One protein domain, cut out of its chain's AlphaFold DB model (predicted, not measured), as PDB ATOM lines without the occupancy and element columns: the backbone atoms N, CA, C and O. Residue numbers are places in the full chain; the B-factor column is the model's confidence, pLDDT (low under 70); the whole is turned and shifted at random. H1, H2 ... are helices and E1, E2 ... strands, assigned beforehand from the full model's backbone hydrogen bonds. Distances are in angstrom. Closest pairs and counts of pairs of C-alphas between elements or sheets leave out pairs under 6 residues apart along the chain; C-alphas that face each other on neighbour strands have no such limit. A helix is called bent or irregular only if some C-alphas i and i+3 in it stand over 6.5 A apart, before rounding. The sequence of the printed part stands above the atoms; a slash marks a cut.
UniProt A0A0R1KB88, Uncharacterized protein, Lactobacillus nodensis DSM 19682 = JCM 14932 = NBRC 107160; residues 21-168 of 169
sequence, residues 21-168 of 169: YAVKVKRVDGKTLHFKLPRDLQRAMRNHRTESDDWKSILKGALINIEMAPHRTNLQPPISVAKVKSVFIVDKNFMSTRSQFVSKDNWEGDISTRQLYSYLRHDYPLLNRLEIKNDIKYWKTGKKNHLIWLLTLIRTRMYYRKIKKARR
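AT A GLANCE: This is residues 21 to 168 of the 169 residues of an uncharacterized protein of Lactobacillus nodensis DSM 19682 = JCM 14932 = NBRC 107160 (UniProt A0A0R1KB88). A strongly twisted, curled sheet of four strands has helix H4 over its long, sharply bent strand E4; H3 and H5 pack on H4, while H1 starts beside E1, well away from that group, and its last residues, 49 to 51, stick out. After E4, the long loop of residues 91 to 103 folds back toward E3, and the small helix H2 follows it. The printed part has 148 residues with four named strands and five named helices, in the order E1 E2 H1 E3 E4 H2 H3 H4 H5. The sheet's order is E2 E1 E4 E3, all antiparallel, and the class is mixed, helices and strands. The whole is compact, with a radius of gyration of the C-alphas of 15.6 A and spans of 46 by 40 by 26 A.

HOW THE PARTS SIT: E1, residues 21 to 26, and E2, residues 32 to 36, form an antiparallel hairpin at 156 degrees, with N 25 and O 33 within hydrogen-bond range at 2.9 A. H1, residues 39 to 51, is on the sheet but only grazes it with its residues 39 to 46; its closest C-alpha to E1 is that of Gln 42, 6.0 A from that of Tyr 21. E3, residues 63 to 67, and E4, residues 79 to 90, form another antiparallel hairpin, with N 66 and O 80 at 2.8 A. E4 bends by 88 degrees at residue 85, and its pairing is staggered: residues 79 to 83 pair with E3 and residues 83 to 89 with E1. E1 and E4 are antiparallel at 136 degrees, with N 22 and O 88 at 2.8 A. The edge strands E2 and E3 are apart, only just, at 8.2 A. Residues 101 to 102 make a short antiparallel pairing with residues 63 to 64 of E3. H2, residues 104 to 108, is only just on the sheet, with 5 pairs of C-alphas within 10 A, and only grazes it. H3, residues 113 to 121, grazes the sheet with its residues 116 to 121. H4, residues 126 to 141, is over E4 at a height over the sheet of 8.3 A, and only just runs along the strands, at 29.8 degrees to E4 on the local plane; the closest C-alphas, of Ile 79 and Asn 128, are 5.6 A apart. H3 and H4 touch as a helical hairpin, at a steep tilt of 43 degrees, opposite ways, with the C-alphas of Arg 121 and Arg 129 closest at 5.7 A. H5, residues 146 to 166, touches H4 with its residues 148 to 152 alone, at a steep tilt of 44 degrees, opposite ways; the closest C-alphas, of Glu 131 and Ile 148, are 6.6 A apart, and this too is a helical hairpin. H3 and H5 are apart. In H1, H2, H3, H4 and H5 every O i to N i+4 pair is within hydrogen-bond range.

IN THESE COORDINATES: E1 begins at C-alpha 21, (37.691, -55.078, 7.248), and is 16.9 A long; E2 is 13.7 A, H1 19.0 A and E3 13.3 A. E4 runs 23.7 A from C-alpha 79 at (34.660, -50.344, -13.013). H2 is 5.9 A, H3 11.5 A and H4 22.3 A. H5, 30.3 A, ends at C-alpha 166, (14.606, -55.536, -13.606).

THE WHOLE: The C-alphas farthest apart, of Asp 110 and Arg 168, are 49.4 A apart. The printed part has no cut. The links H1 to E3, E3 to E4 and E4 to H2 are long. The mean pLDDT of the printed part is 86.6, and residues 73 to 74 and 167 to 168 are under 70.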
ATOM      1  N   TYR A  21      36.764 -56.097   7.717       90.81
ATOM      2  CA  TYR A  21      37.691 -55.078   7.248       90.81
ATOM      3  C   TYR A  21      37.111 -54.376   6.015       90.81
ATOM      4  O   TYR A  21      36.677 -55.010   5.044       90.81
ATOM      5  N   ALA A  22      37.099 -53.053   6.061       92.75
ATOM      6  CA  ALA A  22      36.575 -52.176   5.034       92.75
ATOM      7  C   ALA A  22      37.589 -51.081   4.700       92.75
ATOM      8  O   ALA A  22      38.464 -50.739   5.494       92.75
ATOM      9  N   VAL A  23      37.460 -50.529   3.500       93.44
ATOM     10  CA  VAL A  23      38.311 -49.462   2.985       93.44
ATOM     11  C   VAL A  23      37.484 -48.257   2.587       93.44
ATOM     12  O   VAL A  23      36.406 -48.366   1.997       93.44
ATOM     13  N   LYS A  24      38.021 -47.083   2.905       95.00
ATOM     14  CA  LYS A  24      37.529 -45.796   2.433       95.00
ATOM     15  C   LYS A  24      38.360 -45.453   1.218       95.00
ATOM     16  O   LYS A  24      39.579 -45.361   1.329       95.00
ATOM     17  N   VAL A  25      37.729 -45.270   0.070       95.06
ATOM     18  CA  VAL A  25      38.428 -45.043  -1.200       95.06
ATOM     19  C   VAL A  25      38.010 -43.715  -1.806       95.06
ATOM     20  O   VAL A  25      36.834 -43.362  -1.775       95.06
ATOM     21  N   LYS A  26      38.966 -42.974  -2.364       95.75
ATOM     22  CA  LYS A  26      38.744 -41.741  -3.117       95.75
ATOM     23  C   LYS A  26      38.804 -42.054  -4.606       95.75
ATOM     24  O   LYS A  26      39.785 -42.619  -5.082       95.75
ATOM     25  N   ARG A  27      37.769 -41.661  -5.334       92.69
ATOM     26  CA  ARG A  27      37.697 -41.763  -6.794       92.69
ATOM     27  C   ARG A  27      38.349 -40.562  -7.474       92.69
ATOM     28  O   ARG A  27      38.622 -39.542  -6.838       92.69
ATOM     29  N   VAL A  28      38.533 -40.672  -8.787       90.25
ATOM     30  CA  VAL A  28      39.069 -39.599  -9.643       90.25
ATOM     31  C   VAL A  28      38.205 -38.331  -9.652       90.25
ATOM     32  O   VAL A  28      38.699 -37.240  -9.914       90.25
ATOM     33  N   ASP A  29      36.914 -38.453  -9.324       86.06
ATOM     34  CA  ASP A  29      35.977 -37.329  -9.182       86.06
ATOM     35  C   ASP A  29      35.999 -36.689  -7.786       86.06
ATOM     36  O   ASP A  29      35.208 -35.797  -7.495       86.06
ATOM     37  N   GLY A  30      36.881 -37.160  -6.905       88.56
ATOM     38  CA  GLY A  30      36.995 -36.692  -5.532       88.56
ATOM     39  C   GLY A  30      35.988 -37.310  -4.564       88.56
ATOM     40  O   GLY A  30      36.183 -37.180  -3.353       88.56
ATOM     41  N   LYS A  31      34.966 -38.032  -5.049       90.50
ATOM     42  CA  LYS A  31      33.995 -38.692  -4.172       90.50
ATOM     43  C   LYS A  31      34.666 -39.798  -3.383       90.50
ATOM     44  O   LYS A  31      35.550 -40.504  -3.874       90.50
ATOM     45  N   THR A  32      34.198 -39.955  -2.155       93.88
ATOM     46  CA  THR A  32      34.693 -40.980  -1.249       93.88
ATOM     47  C   THR A  32      33.621 -42.026  -1.005       93.88
ATOM     48  O   THR A  32      32.461 -41.686  -0.789       93.88
ATOM     49  N   LEU A  33      34.010 -43.295  -1.068       92.62
ATOM     50  CA  LEU A  33      33.119 -44.442  -0.945       92.62
ATOM     51  C   LEU A  33      33.683 -45.444   0.063       92.62
ATOM     52  O   LEU A  33      34.891 -45.475   0.307       92.62
ATOM     53  N   HIS A  34      32.804 -46.270   0.620       93.94
ATOM     54  CA  HIS A  34      33.166 -47.344   1.537       93.94
ATOM     55  C   HIS A  34      32.902 -48.692   0.886       93.94
ATOM     56  O   HIS A  34      31.817 -48.926   0.349       93.94
ATOM     57  N   PHE A  35      33.887 -49.576   0.966       92.00
ATOM     58  CA  PHE A  35      33.784 -50.928   0.450       92.00
ATOM     59  C   PHE A  35      34.316 -51.930   1.456       92.00
ATOM     60  O   PHE A  35      35.236 -51.643   2.217       92.00
ATOM     61  N   LYS A  36      33.755 -53.131   1.423       92.75
ATOM     62  CA  LYS A  36      34.256 -54.271   2.178       92.75
ATOM     63  C   LYS A  36      35.402 -54.920   1.402       92.75
ATOM     64  O   LYS A  36      35.303 -55.082   0.189       92.75
ATOM     65  N   LEU A  37      36.459 -55.343   2.087       90.44
ATOM     66  CA  LEU A  37      37.506 -56.135   1.444       90.44
ATOM     67  C   LEU A  37      37.001 -57.557   1.102       90.44
ATOM     68  O   LEU A  37      36.189 -58.111   1.855       90.44
ATOM     69  N   PRO A  38      37.450 -58.172  -0.008       88.50
ATOM     70  CA  PRO A  38      37.128 -59.556  -0.361       88.50
ATOM     71  C   PRO A  38      37.647 -60.538   0.695       88.50
ATOM     72  O   PRO A  38      38.535 -60.205   1.475       88.50
ATOM     73  N   ARG A  39      37.091 -61.759   0.722       85.44
ATOM     74  CA  ARG A  39      37.385 -62.772   1.758       85.44
ATOM     75  C   ARG A  39      38.883 -63.048   1.917       85.44
ATOM     76  O   ARG A  39      39.344 -63.157   3.048       85.44
ATOM     77  N   ASP A  40      39.623 -63.079   0.817       84.19
ATOM     78  CA  ASP A  40      41.067 -63.336   0.825       84.19
ATOM     79  C   ASP A  40      41.812 -62.244   1.600       84.19
ATOM     80  O   ASP A  40      42.613 -62.522   2.492       84.19
ATOM     81  N   LEU A  41      41.446 -60.984   1.353       86.00
ATOM     82  CA  LEU A  41      41.998 -59.844   2.074       86.00
ATOM     83  C   LEU A  41      41.492 -59.767   3.516       86.00
ATOM     84  O   LEU A  41      42.245 -59.360   4.387       86.00
ATOM     85  N   GLN A  42      40.269 -60.213   3.820       89.56
ATOM     86  CA  GLN A  42      39.811 -60.305   5.216       89.56
ATOM     87  C   GLN A  42      40.737 -61.199   6.054       89.56
ATOM     88  O   GLN A  42      41.020 -60.876   7.208       89.56
ATOM     89  N   ARG A  43      41.205 -62.315   5.476       86.12
ATOM     90  CA  ARG A  43      42.149 -63.228   6.128       86.12
ATOM     91  C   ARG A  43      43.526 -62.583   6.271       86.12
ATOM     92  O   ARG A  43      44.054 -62.569   7.377       86.12
ATOM     93  N   ALA A  44      44.055 -61.989   5.202       85.62
ATOM     94  CA  ALA A  44      45.351 -61.305   5.239       85.62
ATOM     95  C   ALA A  44      45.383 -60.172   6.283       85.62
ATOM     96  O   ALA A  44      46.294 -60.112   7.101       85.62
ATOM     97  N   MET A  45      44.343 -59.330   6.329       87.56
ATOM     98  CA  MET A  45      44.230 -58.249   7.315       87.56
ATOM     99  C   MET A  45      44.126 -58.773   8.752       87.56
ATOM    100  O   MET A  45      44.608 -58.123   9.673       87.56
ATOM    101  N   ARG A  46      43.493 -59.937   8.964       87.44
ATOM    102  CA  ARG A  46      43.410 -60.564  10.290       87.44
ATOM    103  C   ARG A  46      44.784 -61.007  10.782       87.44
ATOM    104  O   ARG A  46      45.108 -60.686  11.916       87.44
ATOM    105  N   ASN A  47      45.554 -61.684   9.933       84.94
ATOM    106  CA  ASN A  47      46.910 -62.122  10.267       84.94
ATOM    107  C   ASN A  47      47.824 -60.916  10.525       84.94
ATOM    108  O   ASN A  47      48.517 -60.849  11.532       84.94
ATOM    109  N   HIS A  48      47.745 -59.894   9.674       83.81
ATOM    110  CA  HIS A  48      48.604 -58.727   9.836       83.81
ATOM    111  C   HIS A  48      48.265 -57.906  11.089       83.81
ATOM    112  O   HIS A  48      49.153 -57.373  11.742       83.81
ATOM    113  N   ARG A  49      46.985 -57.853  11.481       85.19
ATOM    114  CA  ARG A  49      46.562 -57.221  12.737       85.19
ATOM    115  C   ARG A  49      47.085 -57.948  13.979       85.19
ATOM    116  O   ARG A  49      47.276 -57.298  14.998       85.19
ATOM    117  N   THR A  50      47.253 -59.270  13.933       82.69
ATOM    118  CA  THR A  50      47.837 -60.016  15.060       82.69
ATOM    119  C   THR A  50      49.348 -59.826  15.168       82.69
ATOM    120  O   THR A  50      49.894 -60.004  16.246       82.69
ATOM    121  N   GLU A  51      50.004 -59.457  14.068       82.06
ATOM    122  CA  GLU A  51      51.462 -59.321  13.976       82.06
ATOM    123  C   GLU A  51      51.948 -57.870  14.133       82.06
ATOM    124  O   GLU A  51      53.105 -57.654  14.484       82.06
ATOM    125  N   SER A  52      51.101 -56.868  13.860       79.12
ATOM    126  CA  SER A  52      51.490 -55.452  13.863       79.12
ATOM    127  C   SER A  52      50.337 -54.503  14.201       79.12
ATOM    128  O   SER A  52      49.217 -54.628  13.690       79.12
ATOM    129  N   ASP A  53      50.640 -53.471  14.993       78.00
ATOM    130  CA  ASP A  53      49.714 -52.380  15.316       78.00
ATOM    131  C   ASP A  53      49.457 -51.429  14.134       78.00
ATOM    132  O   ASP A  53      48.409 -50.778  14.074       78.00
ATOM    133  N   ASP A  54      50.349 -51.396  13.135       83.19
ATOM    134  CA  ASP A  54      50.225 -50.520  11.961       83.19
ATOM    135  C   ASP A  54      49.420 -51.150  10.808       83.19
ATOM    136  O   ASP A  54      49.424 -50.691   9.667       83.19
ATOM    137  N   TRP A  55      48.628 -52.186  11.086       82.19
ATOM    138  CA  TRP A  55      47.837 -52.891  10.071       82.19
ATOM    139  C   TRP A  55      46.898 -51.985   9.249       82.19
ATOM    140  O   TRP A  55      46.450 -52.364   8.165       82.19
ATOM    141  N   LYS A  56      46.564 -50.781   9.734       83.81
ATOM    142  CA  LYS A  56      45.731 -49.805   9.009       83.81
ATOM    143  C   LYS A  56      46.473 -49.102   7.870       83.81
ATOM    144  O   LYS A  56      45.807 -48.560   6.979       83.81
ATOM    145  N   SER A  57      47.804 -49.066   7.892       85.06
ATOM    146  CA  SER A  57      48.615 -48.387   6.879       85.06
ATOM    147  C   SER A  57      48.850 -49.244   5.634       85.06
ATOM    148  O   SER A  57      49.001 -48.678   4.555       85.06
ATOM    149  N   ILE A  58      48.763 -50.575   5.743       85.31
ATOM    150  CA  ILE A  58      49.168 -51.519   4.686       85.31
ATOM    151  C   ILE A  58      48.504 -51.271   3.322       85.31
ATOM    152  O   ILE A  58      49.129 -51.418   2.276       85.31
ATOM    153  N   LEU A  59      47.232 -50.854   3.306       89.25
ATOM    154  CA  LEU A  59      46.521 -50.516   2.066       89.25
ATOM    155  C   LEU A  59      46.432 -49.010   1.819       89.25
ATOM    156  O   LEU A  59      45.865 -48.592   0.812       89.25
ATOM    157  N   LYS A  60      46.932 -48.162   2.717       92.62
ATOM    158  CA  LYS A  60      46.810 -46.709   2.589       92.62
ATOM    159  C   LYS A  60      47.569 -46.237   1.348       92.62
ATOM    160  O   LYS A  60      48.758 -46.465   1.190       92.62
ATOM    161  N   GLY A  61      46.868 -45.542   0.458       92.81
ATOM    162  CA  GLY A  61      47.428 -45.065  -0.805       92.81
ATOM    163  C   GLY A  61      47.428 -46.094  -1.937       92.81
ATOM    164  O   GLY A  61      47.731 -45.707  -3.061       92.81
ATOM    165  N   ALA A  62      47.034 -47.346  -1.694       93.38
ATOM    166  CA  ALA A  62      46.910 -48.350  -2.746       93.38
ATOM    167  C   ALA A  62      45.831 -47.969  -3.779       93.38
ATOM    168  O   ALA A  62      44.824 -47.339  -3.440       93.38
ATOM    169  N   LEU A  63      46.018 -48.382  -5.032       94.19
ATOM    170  CA  LEU A  63      44.993 -48.322  -6.073       94.19
ATOM    171  C   LEU A  63      44.202 -49.627  -6.100       94.19
ATOM    172  O   LEU A  63      44.788 -50.706  -6.064       94.19
ATOM    173  N   ILE A  64      42.877 -49.537  -6.183       93.19
ATOM    174  CA  ILE A  64      41.979 -50.693  -6.182       93.19
ATOM    175  C   ILE A  64      40.865 -50.539  -7.212       93.19
ATOM    176  O   ILE A  64      40.308 -49.452  -7.391       93.19
ATOM    177  N   ASN A  65      40.509 -51.649  -7.856       92.62
ATOM    178  CA  ASN A  65      39.330 -51.715  -8.710       92.62
ATOM    179  C   ASN A  65      38.053 -51.764  -7.870       92.62
ATOM    180  O   ASN A  65      37.851 -52.667  -7.051       92.62
ATOM    181  N   ILE A  66      37.156 -50.822  -8.136       90.38
ATOM    182  CA  ILE A  66      35.841 -50.756  -7.514       90.38
ATOM    183  C   ILE A  66      34.738 -50.889  -8.553       90.38
ATOM    184  O   ILE A  66      34.795 -50.317  -9.641       90.38
ATOM    185  N   GLU A  67      33.702 -51.635  -8.192       89.31
ATOM    186  CA  GLU A  67      32.474 -51.674  -8.970       89.31
ATOM    187  C   GLU A  67      31.655 -50.415  -8.660       89.31
ATOM    188  O   GLU A  67      31.428 -50.059  -7.503       89.31
ATOM    189  N   MET A  68      31.203 -49.718  -9.698       85.12
ATOM    190  CA  MET A  68      30.396 -48.499  -9.565       85.12
ATOM    191  C   MET A  68      28.921 -48.789  -9.254       85.12
ATOM    192  O   MET A  68      28.145 -47.888  -8.912       85.12
ATOM    193  N   ALA A  69      28.524 -50.052  -9.384       82.38
ATOM    194  CA  ALA A  69      27.198 -50.559  -9.083       82.38
ATOM    195  C   ALA A  69      27.273 -52.057  -8.737       82.38
ATOM    196  O   ALA A  69      28.246 -52.703  -9.116       82.38
ATOM    197  N   PRO A  70      26.265 -52.625  -8.052       78.25
ATOM    198  CA  PRO A  70      26.279 -54.034  -7.672       78.25
ATOM    199  C   PRO A  70      26.289 -54.955  -8.889       78.25
ATOM    200  O   PRO A  70      25.450 -54.788  -9.775       78.25
ATOM    201  N   HIS A  71      27.168 -55.956  -8.891       70.56
ATOM    202  CA  HIS A  71      27.195 -56.985  -9.922       70.56
ATOM    203  C   HIS A  71      25.857 -57.742 -10.031       70.56
ATOM    204  O   HIS A  71      25.253 -58.148  -9.033       70.56
ATOM    205  N   ARG A  72      25.402 -57.969 -11.266       71.94
ATOM    206  CA  ARG A  72      24.289 -58.863 -11.608       71.94
ATOM    207  C   ARG A  72      24.783 -59.847 -12.661       71.94
ATOM    208  O   ARG A  72      25.531 -59.446 -13.544       71.94
ATOM    209  N   THR A  73      24.322 -61.092 -12.585       61.47
ATOM    210  CA  THR A  73      24.807 -62.250 -13.361       61.47
ATOM    211  C   THR A  73      24.933 -61.983 -14.866       61.47
ATOM    212  O   THR A  73      25.870 -62.462 -15.488       61.47
ATOM    213  N   ASN A  74      24.055 -61.145 -15.433       68.19
ATOM    214  CA  ASN A  74      24.019 -60.869 -16.875       68.19
ATOM    215  C   ASN A  74      24.549 -59.478 -17.262       68.19
ATOM    216  O   ASN A  74      24.463 -59.089 -18.425       68.19
ATOM    217  N   LEU A  75      25.034 -58.674 -16.309       70.50
ATOM    218  CA  LEU A  75      25.480 -57.313 -16.602       70.50
ATOM    219  C   LEU A  75      26.620 -56.884 -15.681       70.50
ATOM    220  O   LEU A  75      26.412 -56.573 -14.506       70.50
ATOM    221  N   GLN A  76      27.821 -56.777 -16.247       78.94
ATOM    222  CA  GLN A  76      28.971 -56.267 -15.514       78.94
ATOM    223  C   GLN A  76      28.838 -54.749 -15.282       78.94
ATOM    224  O   GLN A  76      28.551 -54.005 -16.229       78.94
ATOM    225  N   PRO A  77      29.018 -54.268 -14.040       85.31
ATOM    226  CA  PRO A  77      28.962 -52.845 -13.742       85.31
ATOM    227  C   PRO A  77      30.162 -52.100 -14.347       85.31
ATOM    228  O   PRO A  77      31.183 -52.715 -14.679       85.31
ATOM    229  N   PRO A  78      30.070 -50.765 -14.491       87.25
ATOM    230  CA  PRO A  78      31.246 -49.937 -14.720       87.25
ATOM    231  C   PRO A  78      32.266 -50.125 -13.591       87.25
ATOM    232  O   PRO A  78      31.882 -50.311 -12.431       87.25
ATOM    233  N   ILE A  79      33.550 -50.102 -13.940       90.00
ATOM    234  CA  ILE A  79      34.660 -50.344 -13.013       90.00
ATOM    235  C   ILE A  79      35.586 -49.143 -13.048       90.00
ATOM    236  O   ILE A  79      36.065 -48.775 -14.119       90.00
ATOM    237  N   SER A  80      35.864 -48.599 -11.867       91.06
ATOM    238  CA  SER A  80      36.748 -47.451 -11.670       91.06
ATOM    239  C   SER A  80      37.938 -47.848 -10.800       91.06
ATOM    240  O   SER A  80      37.827 -48.738  -9.953       91.06
ATOM    241  N   VAL A  81      39.073 -47.174 -10.987       93.56
ATOM    242  CA  VAL A  81      40.246 -47.310 -10.117       93.56
ATOM    243  C   VAL A  81      40.210 -46.203  -9.072       93.56
ATOM    244  O   VAL A  81      40.284 -45.011  -9.386       93.56
ATOM    245  N   ALA A  82      40.125 -46.589  -7.803       94.12
ATOM    246  CA  ALA A  82      40.085 -45.666  -6.679       94.12
ATOM    247  C   ALA A  82      41.326 -45.806  -5.795       94.12
ATOM    248  O   ALA A  82      41.897 -46.886  -5.673       94.12
ATOM    249  N   LYS A  83      41.716 -44.711  -5.140       95.88
ATOM    250  CA  LYS A  83      42.815 -44.694  -4.176       95.88
ATOM    251  C   LYS A  83      42.300 -44.928  -2.765       95.88
ATOM    252  O   LYS A  83      41.439 -44.188  -2.289       95.88
ATOM    253  N   VAL A  84      42.855 -45.900  -2.056       95.25
ATOM    254  CA  VAL A  84      42.538 -46.163  -0.651       95.25
ATOM    255  C   VAL A  84      43.037 -45.007   0.220       95.25
ATOM    256  O   VAL A  84      44.192 -44.588   0.157       95.25
ATOM    257  N   LYS A  85      42.145 -44.462   1.044       95.06
ATOM    258  CA  LYS A  85      42.411 -43.379   2.000       95.06
ATOM    259  C   LYS A  85      42.655 -43.906   3.407       95.06
ATOM    260  O   LYS A  85      43.506 -43.358   4.101       95.06
ATOM    261  N   SER A  86      41.904 -44.922   3.820       92.25
ATOM    262  CA  SER A  86      42.030 -45.544   5.138       92.25
ATOM    263  C   SER A  86      41.395 -46.931   5.158       92.25
ATOM    264  O   SER A  86      40.478 -47.211   4.381       92.25
ATOM    265  N   VAL A  87      41.860 -47.769   6.084       92.12
ATOM    266  CA  VAL A  87      41.293 -49.083   6.404       92.12
ATOM    267  C   VAL A  87      40.640 -49.018   7.785       92.12
ATOM    268  O   VAL A  87      41.144 -48.341   8.680       92.12
ATOM    269  N   PHE A  88      39.496 -49.675   7.957       91.31
ATOM    270  CA  PHE A  88      38.733 -49.682   9.204       91.31
ATOM    271  C   PHE A  88      37.934 -50.982   9.358       91.31
ATOM    272  O   PHE A  88      37.835 -51.771   8.421       91.31
ATOM    273  N   ILE A  89      37.391 -51.218  10.550       90.56
ATOM    274  CA  ILE A  89      36.545 -52.378  10.850       90.56
ATOM    275  C   ILE A  89      35.102 -51.905  10.983       90.56
ATOM    276  O   ILE A  89      34.853 -50.859  11.578       90.56
ATOM    277  N   VAL A  90      34.167 -52.672  10.429       89.69
ATOM    278  CA  VAL A  90      32.727 -52.425  10.541       89.69
ATOM    279  C   VAL A  90      31.955 -53.695  10.834       89.69
ATOM    280  O   VAL A  90      32.340 -54.778  10.411       89.69
ATOM    281  N   ASP A  91      30.818 -53.544  11.487       85.69
ATOM    282  CA  ASP A  91      29.777 -54.559  11.658       85.69
ATOM    283  C   ASP A  91      28.782 -54.607  10.478       85.69
ATOM    284  O   ASP A  91      28.037 -55.571  10.303       85.69
ATOM    285  N   LYS A  92      28.792 -53.586   9.612       81.19
ATOM    286  CA  LYS A  92      27.907 -53.478   8.446       81.19
ATOM    287  C   LYS A  92      28.472 -54.144   7.190       81.19
ATOM    288  O   LYS A  92      29.641 -54.012   6.835       81.19
ATOM    289  N   ASN A  93      27.589 -54.783   6.423       80.69
ATOM    290  CA  ASN A  93      27.934 -55.348   5.123       80.69
ATOM    291  C   ASN A  93      27.933 -54.268   4.019       80.69
ATOM    292  O   ASN A  93      26.873 -53.817   3.583       80.69
ATOM    293  N   PHE A  94      29.117 -53.870   3.550       84.12
ATOM    294  CA  PHE A  94      29.278 -53.050   2.342       84.12
ATOM    295  C   PHE A  94      29.437 -53.906   1.081       84.12
ATOM    296  O   PHE A  94      29.721 -55.105   1.146       84.12
ATOM    297  N   MET A  95      29.305 -53.260  -0.081       85.50
ATOM    298  CA  MET A  95      29.690 -53.858  -1.358       85.50
ATOM    299  C   MET A  95      31.176 -54.221  -1.324       85.50
ATOM    300  O   MET A  95      31.993 -53.447  -0.819       85.50
ATOM    301  N   SER A  96      31.517 -55.407  -1.817       84.06
ATOM    302  CA  SER A  96      32.905 -55.864  -1.830       84.06
ATOM    303  C   SER A  96      33.706 -55.153  -2.920       84.06
ATOM    304  O   SER A  96      33.186 -54.913  -4.010       84.06
ATOM    305  N   THR A  97      34.976 -54.851  -2.657       82.81
ATOM    306  CA  THR A  97      35.935 -54.541  -3.727       82.81
ATOM    307  C   THR A  97      36.321 -55.807  -4.490       82.81
ATOM    308  O   THR A  97      36.095 -56.929  -4.024       82.81
ATOM    309  N   ARG A  98      36.944 -55.637  -5.660       81.31
ATOM    310  CA  ARG A  98      37.625 -56.736  -6.356       81.31
ATOM    311  C   ARG A  98      38.977 -57.009  -5.681       81.31
ATOM    312  O   ARG A  98      39.528 -56.121  -5.033       81.31
ATOM    313  N   SER A  99      39.523 -58.212  -5.858       77.19
ATOM    314  CA  SER A  99      40.826 -58.605  -5.289       77.19
ATOM    315  C   SER A  99      42.039 -57.996  -6.012       77.19
ATOM    316  O   SER A  99      43.164 -58.302  -5.640       77.19
ATOM    317  N   GLN A 100      41.849 -57.139  -7.024       85.56
ATOM    318  CA  GLN A 100      42.962 -56.463  -7.705       85.56
ATOM    319  C   GLN A 100      43.312 -55.149  -7.000       85.56
ATOM    320  O   GLN A 100      42.541 -54.184  -7.063       85.56
ATOM    321  N   PHE A 101      44.484 -55.107  -6.371       88.31
ATOM    322  CA  PHE A 101      45.023 -53.928  -5.701       88.31
ATOM    323  C   PHE A 101      46.508 -53.754  -6.031       88.31
ATOM    324  O   PHE A 101      47.223 -54.728  -6.231       88.31
ATOM    325  N   VAL A 102      46.976 -52.511  -6.075       89.62
ATOM    326  CA  VAL A 102      48.395 -52.182  -6.253       89.62
ATOM    327  C   VAL A 102      48.810 -51.248  -5.130       89.62
ATOM    328  O   VAL A 102      48.185 -50.200  -4.950       89.62
ATOM    329  N   SER A 103      49.827 -51.635  -4.358       90.62
ATOM    330  CA  SER A 103      50.346 -50.843  -3.237       90.62
ATOM    331  C   SER A 103      50.852 -49.481  -3.700       90.62
ATOM    332  O   SER A 103      51.199 -49.298  -4.869       90.62
ATOM    333  N   LYS A 104      50.873 -48.521  -2.768       91.88
ATOM    334  CA  LYS A 104      51.306 -47.150  -3.039       91.88
ATOM    335  C   LYS A 104      52.686 -47.114  -3.696       91.88
ATOM    336  O   LYS A 104      52.823 -46.539  -4.769       91.88
ATOM    337  N   ASP A 105      53.646 -47.803  -3.096       88.44
ATOM    338  CA  ASP A 105      55.043 -47.787  -3.534       88.44
ATOM    339  C   ASP A 105      55.201 -48.374  -4.939       88.44
ATOM    340  O   ASP A 105      55.937 -47.844  -5.765       88.44
ATOM    341  N   ASN A 106      54.409 -49.398  -5.265       89.69
ATOM    342  CA  ASN A 106      54.422 -50.019  -6.584       89.69
ATOM    343  C   ASN A 106      53.892 -49.081  -7.672       89.69
ATOM    344  O   ASN A 106      54.485 -48.985  -8.745       89.69
ATOM    345  N   TRP A 107      52.757 -48.409  -7.444       91.25
ATOM    346  CA  TRP A 107      52.181 -47.552  -8.484       91.25
ATOM    347  C   TRP A 107      52.784 -46.146  -8.509       91.25
ATOM    348  O   TRP A 107      52.707 -45.514  -9.558       91.25
ATOM    349  N   GLU A 108      53.368 -45.638  -7.424       88.81
ATOM    350  CA  GLU A 108      54.111 -44.369  -7.431       88.81
ATOM    351  C   GLU A 108      55.547 -44.550  -7.942       88.81
ATOM    352  O   GLU A 108      56.045 -43.652  -8.617       88.81
ATOM    353  N   GLY A 109      56.160 -45.715  -7.716       86.38
ATOM    354  CA  GLY A 109      57.492 -46.058  -8.209       86.38
ATOM    355  C   GLY A 109      57.539 -46.477  -9.684       86.38
ATOM    356  O   GLY A 109      56.752 -46.021 -10.527       86.38
ATOM    357  N   ASP A 110      58.462 -47.391  -9.984       79.94
ATOM    358  CA  ASP A 110      58.951 -47.663 -11.344       79.94
ATOM    359  C   ASP A 110      58.014 -48.497 -12.223       79.94
ATOM    360  O   ASP A 110      58.279 -48.695 -13.412       79.94
ATOM    361  N   ILE A 111      56.884 -48.975 -11.687       86.12
ATOM    362  CA  ILE A 111      55.928 -49.707 -12.514       86.12
ATOM    363  C   ILE A 111      55.377 -48.767 -13.585       86.12
ATOM    364  O   ILE A 111      54.736 -47.737 -13.318       86.12
ATOM    365  N   SER A 112      55.588 -49.173 -14.835       87.25
ATOM    366  CA  SER A 112      55.095 -48.449 -15.996       87.25
ATOM    367  C   SER A 112      53.565 -48.410 -16.010       87.25
ATOM    368  O   SER A 112      52.873 -49.353 -15.613       87.25
ATOM    369  N   THR A 113      53.000 -47.344 -16.581       87.31
ATOM    370  CA  THR A 113      51.549 -47.223 -16.810       87.31
ATOM    371  C   THR A 113      50.971 -48.441 -17.541       87.31
ATOM    372  O   THR A 113      49.829 -48.828 -17.297       87.31
ATOM    373  N   ARG A 114      51.759 -49.076 -18.423       87.88
ATOM    374  CA  ARG A 114      51.361 -50.277 -19.168       87.88
ATOM    375  C   ARG A 114      51.239 -51.504 -18.265       87.88
ATOM    376  O   ARG A 114      50.246 -52.216 -18.385       87.88
ATOM    377  N   GLN A 115      52.201 -51.741 -17.374       88.56
ATOM    378  CA  GLN A 115      52.158 -52.854 -16.417       88.56
ATOM    379  C   GLN A 115      51.016 -52.675 -15.414       88.56
ATOM    380  O   GLN A 115      50.214 -53.590 -15.230       88.56
ATOM    381  N   LEU A 116      50.871 -51.468 -14.858       89.00
ATOM    382  CA  LEU A 116      49.775 -51.124 -13.950       89.00
ATOM    383  C   LEU A 116      48.407 -51.347 -14.610       89.00
ATOM    384  O   LEU A 116      47.503 -51.940 -14.022       89.00
ATOM    385  N   TYR A 117      48.271 -50.922 -15.869       90.38
ATOM    386  CA  TYR A 117      47.078 -51.183 -16.662       90.38
ATOM    387  C   TYR A 117      46.870 -52.673 -16.921       90.38
ATOM    388  O   TYR A 117      45.754 -53.148 -16.751       90.38
ATOM    389  N   SER A 118      47.908 -53.422 -17.294       88.75
ATOM    390  CA  SER A 118      47.797 -54.864 -17.535       88.75
ATOM    391  C   SER A 118      47.282 -55.607 -16.301       88.75
ATOM    392  O   SER A 118      46.417 -56.468 -16.428       88.75
ATOM    393  N   TYR A 119      47.750 -55.218 -15.115       88.56
ATOM    394  CA  TYR A 119      47.318 -55.790 -13.844       88.56
ATOM    395  C   TYR A 119      45.867 -55.419 -13.489       88.56
ATOM    396  O   TYR A 119      45.061 -56.284 -13.146       88.56
ATOM    397  N   LEU A 120      45.491 -54.139 -13.607       88.06
ATOM    398  CA  LEU A 120      44.158 -53.669 -13.199       88.06
ATOM    399  C   LEU A 120      43.059 -53.968 -14.223       88.06
ATOM    400  O   LEU A 120      41.891 -54.069 -13.857       88.06
ATOM    401  N   ARG A 121      43.389 -54.100 -15.509       82.94
ATOM    402  CA  ARG A 121      42.400 -54.246 -16.583       82.94
ATOM    403  C   ARG A 121      41.642 -55.567 -16.545       82.94
ATOM    404  O   ARG A 121      40.501 -55.569 -16.992       82.94
ATOM    405  N   HIS A 122      42.257 -56.657 -16.084       77.00
ATOM    406  CA  HIS A 122      41.676 -58.008 -16.133       77.00
ATOM    407  C   HIS A 122      40.986 -58.308 -17.497       77.00
ATOM    408  O   HIS A 122      41.278 -57.692 -18.531       77.00
ATOM    409  N   ASP A 123      40.021 -59.222 -17.477       78.81
ATOM    410  CA  ASP A 123      39.088 -59.577 -18.560       78.81
ATOM    411  C   ASP A 123      37.893 -58.618 -18.668       78.81
ATOM    412  O   ASP A 123      36.754 -59.020 -18.915       78.81
ATOM    413  N   TYR A 124      38.113 -57.324 -18.431       84.56
ATOM    414  CA  TYR A 124      37.031 -56.353 -18.530       84.56
ATOM    415  C   TYR A 124      36.713 -55.983 -19.997       84.56
ATOM    416  O   TYR A 124      37.604 -55.907 -20.854       84.56
ATOM    417  N   PRO A 125      35.439 -55.689 -20.318       86.81
ATOM    418  CA  PRO A 125      35.011 -55.239 -21.634       86.81
ATOM    419  C   PRO A 125      35.610 -53.869 -21.948       86.81
ATOM    420  O   PRO A 125      35.942 -53.092 -21.051       86.81
ATOM    421  N   LEU A 126      35.715 -53.553 -23.243       87.38
ATOM    422  CA  LEU A 126      36.416 -52.376 -23.777       87.38
ATOM    423  C   LEU A 126      36.138 -51.076 -23.011       87.38
ATOM    424  O   LEU A 126      37.069 -50.357 -22.659       87.38
ATOM    425  N   LEU A 127      34.873 -50.794 -22.700       87.50
ATOM    426  CA  LEU A 127      34.498 -49.554 -22.024       87.50
ATOM    427  C   LEU A 127      35.023 -49.469 -20.577       87.50
ATOM    428  O   LEU A 127      35.408 -48.393 -20.133       87.50
ATOM    429  N   ASN A 128      35.077 -50.589 -19.852       89.38
ATOM    430  CA  ASN A 128      35.692 -50.641 -18.519       89.38
ATOM    431  C   ASN A 128      37.216 -50.518 -18.623       89.38
ATOM    432  O   ASN A 128      37.842 -49.844 -17.812       89.38
ATOM    433  N   ARG A 129      37.818 -51.096 -19.669       90.94
ATOM    434  CA  ARG A 129      39.254 -50.937 -19.929       90.94
ATOM    435  C   ARG A 129      39.637 -49.476 -20.188       90.94
ATOM    436  O   ARG A 129      40.658 -49.016 -19.684       90.94
ATOM    437  N   LEU A 130      38.818 -48.739 -20.941       89.75
ATOM    438  CA  LEU A 130      39.022 -47.307 -21.191       89.75
ATOM    439  C   LEU A 130      38.930 -46.477 -19.905       89.75
ATOM    440  O   LEU A 130      39.768 -45.602 -19.690       89.75
ATOM    441  N   GLU A 131      37.956 -46.778 -19.046       90.56
ATOM    442  CA  GLU A 131      37.797 -46.135 -17.738       90.56
ATOM    443  C   GLU A 131      39.016 -46.380 -16.841       90.56
ATOM    444  O   GLU A 131      39.633 -45.426 -16.374       90.56
ATOM    445  N   ILE A 132      39.458 -47.633 -16.716       91.25
ATOM    446  CA  ILE A 132      40.653 -47.999 -15.940       91.25
ATOM    447  C   ILE A 132      41.899 -47.288 -16.474       91.25
ATOM    448  O   ILE A 132      42.678 -46.736 -15.700       91.25
ATOM    449  N   LYS A 133      42.089 -47.246 -17.799       91.50
ATOM    450  CA  LYS A 133      43.218 -46.535 -18.418       91.50
ATOM    451  C   LYS A 133      43.190 -45.039 -18.087       91.50
ATOM    452  O   LYS A 133      44.237 -44.456 -17.804       91.50
ATOM    453  N   ASN A 134      42.011 -44.419 -18.130       91.50
ATOM    454  CA  ASN A 134      41.842 -43.015 -17.771       91.50
ATOM    455  C   ASN A 134      42.122 -42.765 -16.285       91.50
ATOM    456  O   ASN A 134      42.827 -41.814 -15.953       91.50
ATOM    457  N   ASP A 135      41.621 -43.628 -15.405       92.69
ATOM    458  CA  ASP A 135      41.809 -43.472 -13.967       92.69
ATOM    459  C   ASP A 135      43.280 -43.647 -13.576       92.69
ATOM    460  O   ASP A 135      43.815 -42.838 -12.824       92.69
ATOM    461  N   ILE A 136      43.980 -44.628 -14.156       92.00
ATOM    462  CA  ILE A 136      45.429 -44.792 -13.970       92.00
ATOM    463  C   ILE A 136      46.184 -43.538 -14.422       92.00
ATOM    464  O   ILE A 136      47.058 -43.052 -13.703       92.00
ATOM    465  N   LYS A 137      45.840 -42.984 -15.595       91.62
ATOM    466  CA  LYS A 137      46.455 -41.744 -16.089       91.62
ATOM    467  C   LYS A 137      46.232 -40.595 -15.106       91.62
ATOM    468  O   LYS A 137      47.178 -39.858 -14.829       91.62
ATOM    469  N   TYR A 138      45.025 -40.463 -14.562       92.62
ATOM    470  CA  TYR A 138      44.726 -39.462 -13.543       92.62
ATOM    471  C   TYR A 138      45.584 -39.657 -12.290       92.62
ATOM    472  O   TYR A 138      46.171 -38.692 -11.815       92.62
ATOM    473  N   TRP A 139      45.716 -40.881 -11.780       92.88
ATOM    474  CA  TRP A 139      46.513 -41.129 -10.578       92.88
ATOM    475  C   TRP A 139      48.010 -40.880 -10.789       92.88
ATOM    476  O   TRP A 139      48.638 -40.303  -9.908       92.88
ATOM    477  N   LYS A 140      48.564 -41.221 -11.961       90.31
ATOM    478  CA  LYS A 140      49.978 -40.965 -12.294       90.31
ATOM    479  C   LYS A 140      50.283 -39.499 -12.627       90.31
ATOM    480  O   LYS A 140      51.383 -39.044 -12.353       90.31
ATOM    481  N   THR A 141      49.365 -38.769 -13.267       89.62
ATOM    482  CA  THR A 141      49.674 -37.444 -13.864       89.62
ATOM    483  C   THR A 141      48.829 -36.288 -13.329       89.62
ATOM    484  O   THR A 141      49.055 -35.141 -13.703       89.62
ATOM    485  N   GLY A 142      47.789 -36.566 -12.544       88.00
ATOM    486  CA  GLY A 142      46.777 -35.589 -12.127       88.00
ATOM    487  C   GLY A 142      45.802 -35.159 -13.233       88.00
ATOM    488  O   GLY A 142      44.809 -34.487 -12.950       88.00
ATOM    489  N   LYS A 143      46.028 -35.552 -14.496       86.69
ATOM    490  CA  LYS A 143      45.200 -35.142 -15.641       86.69
ATOM    491  C   LYS A 143      44.032 -36.107 -15.854       86.69
ATOM    492  O   LYS A 143      44.240 -37.290 -16.124       86.69
ATOM    493  N   LYS A 144      42.799 -35.594 -15.801       79.94
ATOM    494  CA  LYS A 144      41.570 -36.350 -16.118       79.94
ATOM    495  C   LYS A 144      41.108 -36.101 -17.553       79.94
ATOM    496  O   LYS A 144      41.119 -34.963 -18.013       79.94
ATOM    497  N   ASN A 145      40.632 -37.140 -18.244       85.88
ATOM    498  CA  ASN A 145      39.839 -36.958 -19.458       85.88
ATOM    499  C   ASN A 145      38.358 -36.802 -19.084       85.88
ATOM    500  O   ASN A 145      37.691 -37.760 -18.684       85.88
ATOM    501  N   HIS A 146      37.847 -35.578 -19.215       84.19
ATOM    502  CA  HIS A 146      36.470 -35.237 -18.864       84.19
ATOM    503  C   HIS A 146      35.414 -36.005 -19.664       84.19
ATOM    504  O   HIS A 146      34.374 -36.351 -19.104       84.19
ATOM    505  N   LEU A 147      35.685 -36.318 -20.933       86.81
ATOM    506  CA  LEU A 147      34.745 -37.032 -21.799       86.81
ATOM    507  C   LEU A 147      34.579 -38.484 -21.350       86.81
ATOM    508  O   LEU A 147      33.456 -38.947 -21.164       86.81
ATOM    509  N   ILE A 148      35.691 -39.186 -21.103       83.62
ATOM    510  CA  ILE A 148      35.662 -40.575 -20.610       83.62
ATOM    511  C   ILE A 148      34.932 -40.638 -19.267       83.62
ATOM    512  O   ILE A 148      34.085 -41.504 -19.053       83.62
ATOM    513  N   TRP A 149      35.196 -39.674 -18.387       82.75
ATOM    514  CA  TRP A 149      34.509 -39.588 -17.105       82.75
ATOM    515  C   TRP A 149      32.996 -39.362 -17.247       82.75
ATOM    516  O   TRP A 149      32.204 -40.039 -16.585       82.75
ATOM    517  N   LEU A 150      32.574 -38.448 -18.125       87.06
ATOM    518  CA  LEU A 150      31.156 -38.192 -18.375       87.06
ATOM    519  C   LEU A 150      30.463 -39.449 -18.923       87.06
ATOM    520  O   LEU A 150      29.382 -39.815 -18.458       87.06
ATOM    521  N   LEU A 151      31.122 -40.164 -19.841       87.69
ATOM    522  CA  LEU A 151      30.650 -41.450 -20.355       87.69
ATOM    523  C   LEU A 151      30.482 -42.479 -19.233       87.69
ATOM    524  O   LEU A 151      29.447 -43.141 -19.161       87.69
ATOM    525  N   THR A 152      31.444 -42.591 -18.318       84.50
ATOM    526  CA  THR A 152      31.347 -43.459 -17.134       84.50
ATOM    527  C   THR A 152      30.149 -43.105 -16.255       84.50
ATOM    528  O   THR A 152      29.413 -44.001 -15.823       84.50
ATOM    529  N   LEU A 153      29.894 -41.817 -16.006       85.81
ATOM    530  CA  LEU A 153      28.729 -41.388 -15.227       85.81
ATOM    531  C   LEU A 153      27.412 -41.763 -15.907       85.81
ATOM    532  O   LEU A 153      26.511 -42.302 -15.259       85.81
ATOM    533  N   ILE A 154      27.308 -41.516 -17.214       87.31
ATOM    534  CA  ILE A 154      26.127 -41.865 -18.008       87.31
ATOM    535  C   ILE A 154      25.912 -43.383 -17.978       87.31
ATOM    536  O   ILE A 154      24.814 -43.842 -17.656       87.31
ATOM    537  N   ARG A 155      26.964 -44.175 -18.217       86.81
ATOM    538  CA  ARG A 155      26.928 -45.646 -18.150       86.81
ATOM    539  C   ARG A 155      26.489 -46.150 -16.782       86.81
ATOM    540  O   ARG A 155      25.625 -47.022 -16.707       86.81
ATOM    541  N   THR A 156      27.011 -45.561 -15.708       84.75
ATOM    542  CA  THR A 156      26.615 -45.886 -14.331       84.75
ATOM    543  C   THR A 156      25.130 -45.594 -14.111       84.75
ATOM    544  O   THR A 156      24.388 -46.451 -13.629       84.75
ATOM    545  N   ARG A 157      24.643 -44.425 -14.544       87.12
ATOM    546  CA  ARG A 157      23.225 -44.052 -14.433       87.12
ATOM    547  C   ARG A 157      22.315 -44.986 -15.233       87.12
ATOM    548  O   ARG A 157      21.264 -45.391 -14.734       87.12
ATOM    549  N   MET A 158      22.713 -45.358 -16.450       86.44
ATOM    550  CA  MET A 158      21.987 -46.331 -17.271       86.44
ATOM    551  C   MET A 158      21.938 -47.711 -16.609       86.44
ATOM    552  O   MET A 158      20.885 -48.344 -16.601       86.44
ATOM    553  N   TYR A 159      23.043 -48.155 -16.009       85.12
ATOM    554  CA  TYR A 159      23.112 -49.422 -15.283       85.12
ATOM    555  C   TYR A 159      22.122 -49.456 -14.106       85.12
ATOM    556  O   TYR A 159      21.312 -50.378 -14.005       85.12
ATOM    557  N   TYR A 160      22.084 -48.403 -13.280       83.06
ATOM    558  CA  TYR A 160      21.100 -48.290 -12.194       83.06
ATOM    559  C   TYR A 160      19.651 -48.283 -12.699       83.06
ATOM    560  O   TYR A 160      18.788 -48.923 -12.095       83.06
ATOM    561  N   ARG A 161      19.371 -47.611 -13.825       85.31
ATOM    562  CA  ARG A 161      18.041 -47.646 -14.462       85.31
ATOM    563  C   ARG A 161      17.655 -49.067 -14.884       85.31
ATOM    564  O   ARG A 161      16.532 -49.487 -14.608       85.31
ATOM    565  N   LYS A 162      18.582 -49.822 -15.488       83.31
ATOM    566  CA  LYS A 162      18.366 -51.229 -15.873       83.31
ATOM    567  C   LYS A 162      18.085 -52.112 -14.656       83.31
ATOM    568  O   LYS A 162      17.099 -52.843 -14.667       83.31
ATOM    569  N   ILE A 163      18.868 -51.981 -13.581       81.44
ATOM    570  CA  ILE A 163      18.628 -52.710 -12.323       81.44
ATOM    571  C   ILE A 163      17.253 -52.386 -11.737       81.44
ATOM    572  O   ILE A 163      16.535 -53.292 -11.320       81.44
ATOM    573  N   LYS A 164      16.870 -51.102 -11.696       81.06
ATOM    574  CA  LYS A 164      15.572 -50.684 -11.149       81.06
ATOM    575  C   LYS A 164      14.406 -51.245 -11.965       81.06
ATOM    576  O   LYS A 164      13.418 -51.660 -11.375       81.06
ATOM    577  N   LYS A 165      14.528 -51.285 -13.297       79.19
ATOM    578  CA  LYS A 165      13.523 -51.893 -14.184       79.19
ATOM    579  C   LYS A 165      13.429 -53.407 -13.974       79.19
ATOM    580  O   LYS A 165      12.326 -53.923 -13.893       79.19
ATOM    581  N   ALA A 166      14.564 -54.092 -13.838       75.69
ATOM    582  CA  ALA A 166      14.606 -55.536 -13.606       75.69
ATOM    583  C   ALA A 166      14.041 -55.955 -12.238       75.69
ATOM    584  O   ALA A 166      13.515 -57.044 -12.127       75.69
ATOM    585  N   ARG A 167      14.131 -55.099 -11.208       68.06
ATOM    586  CA  ARG A 167      13.525 -55.341  -9.882       68.06
ATOM    587  C   ARG A 167      12.004 -55.148  -9.828       68.06
ATOM    588  O   ARG A 167      11.405 -55.489  -8.822       68.06
ATOM    589  N   ARG A 168      11.422 -54.482 -10.829       67.00
ATOM    590  CA  ARG A 168       9.978 -54.193 -10.912       67.00
ATOM    591  C   ARG A 168       9.213 -55.220 -11.752       67.00
ATOM    592  O   ARG A 168       8.001 -55.097 -11.857       67.00
TER     593      ARG A 168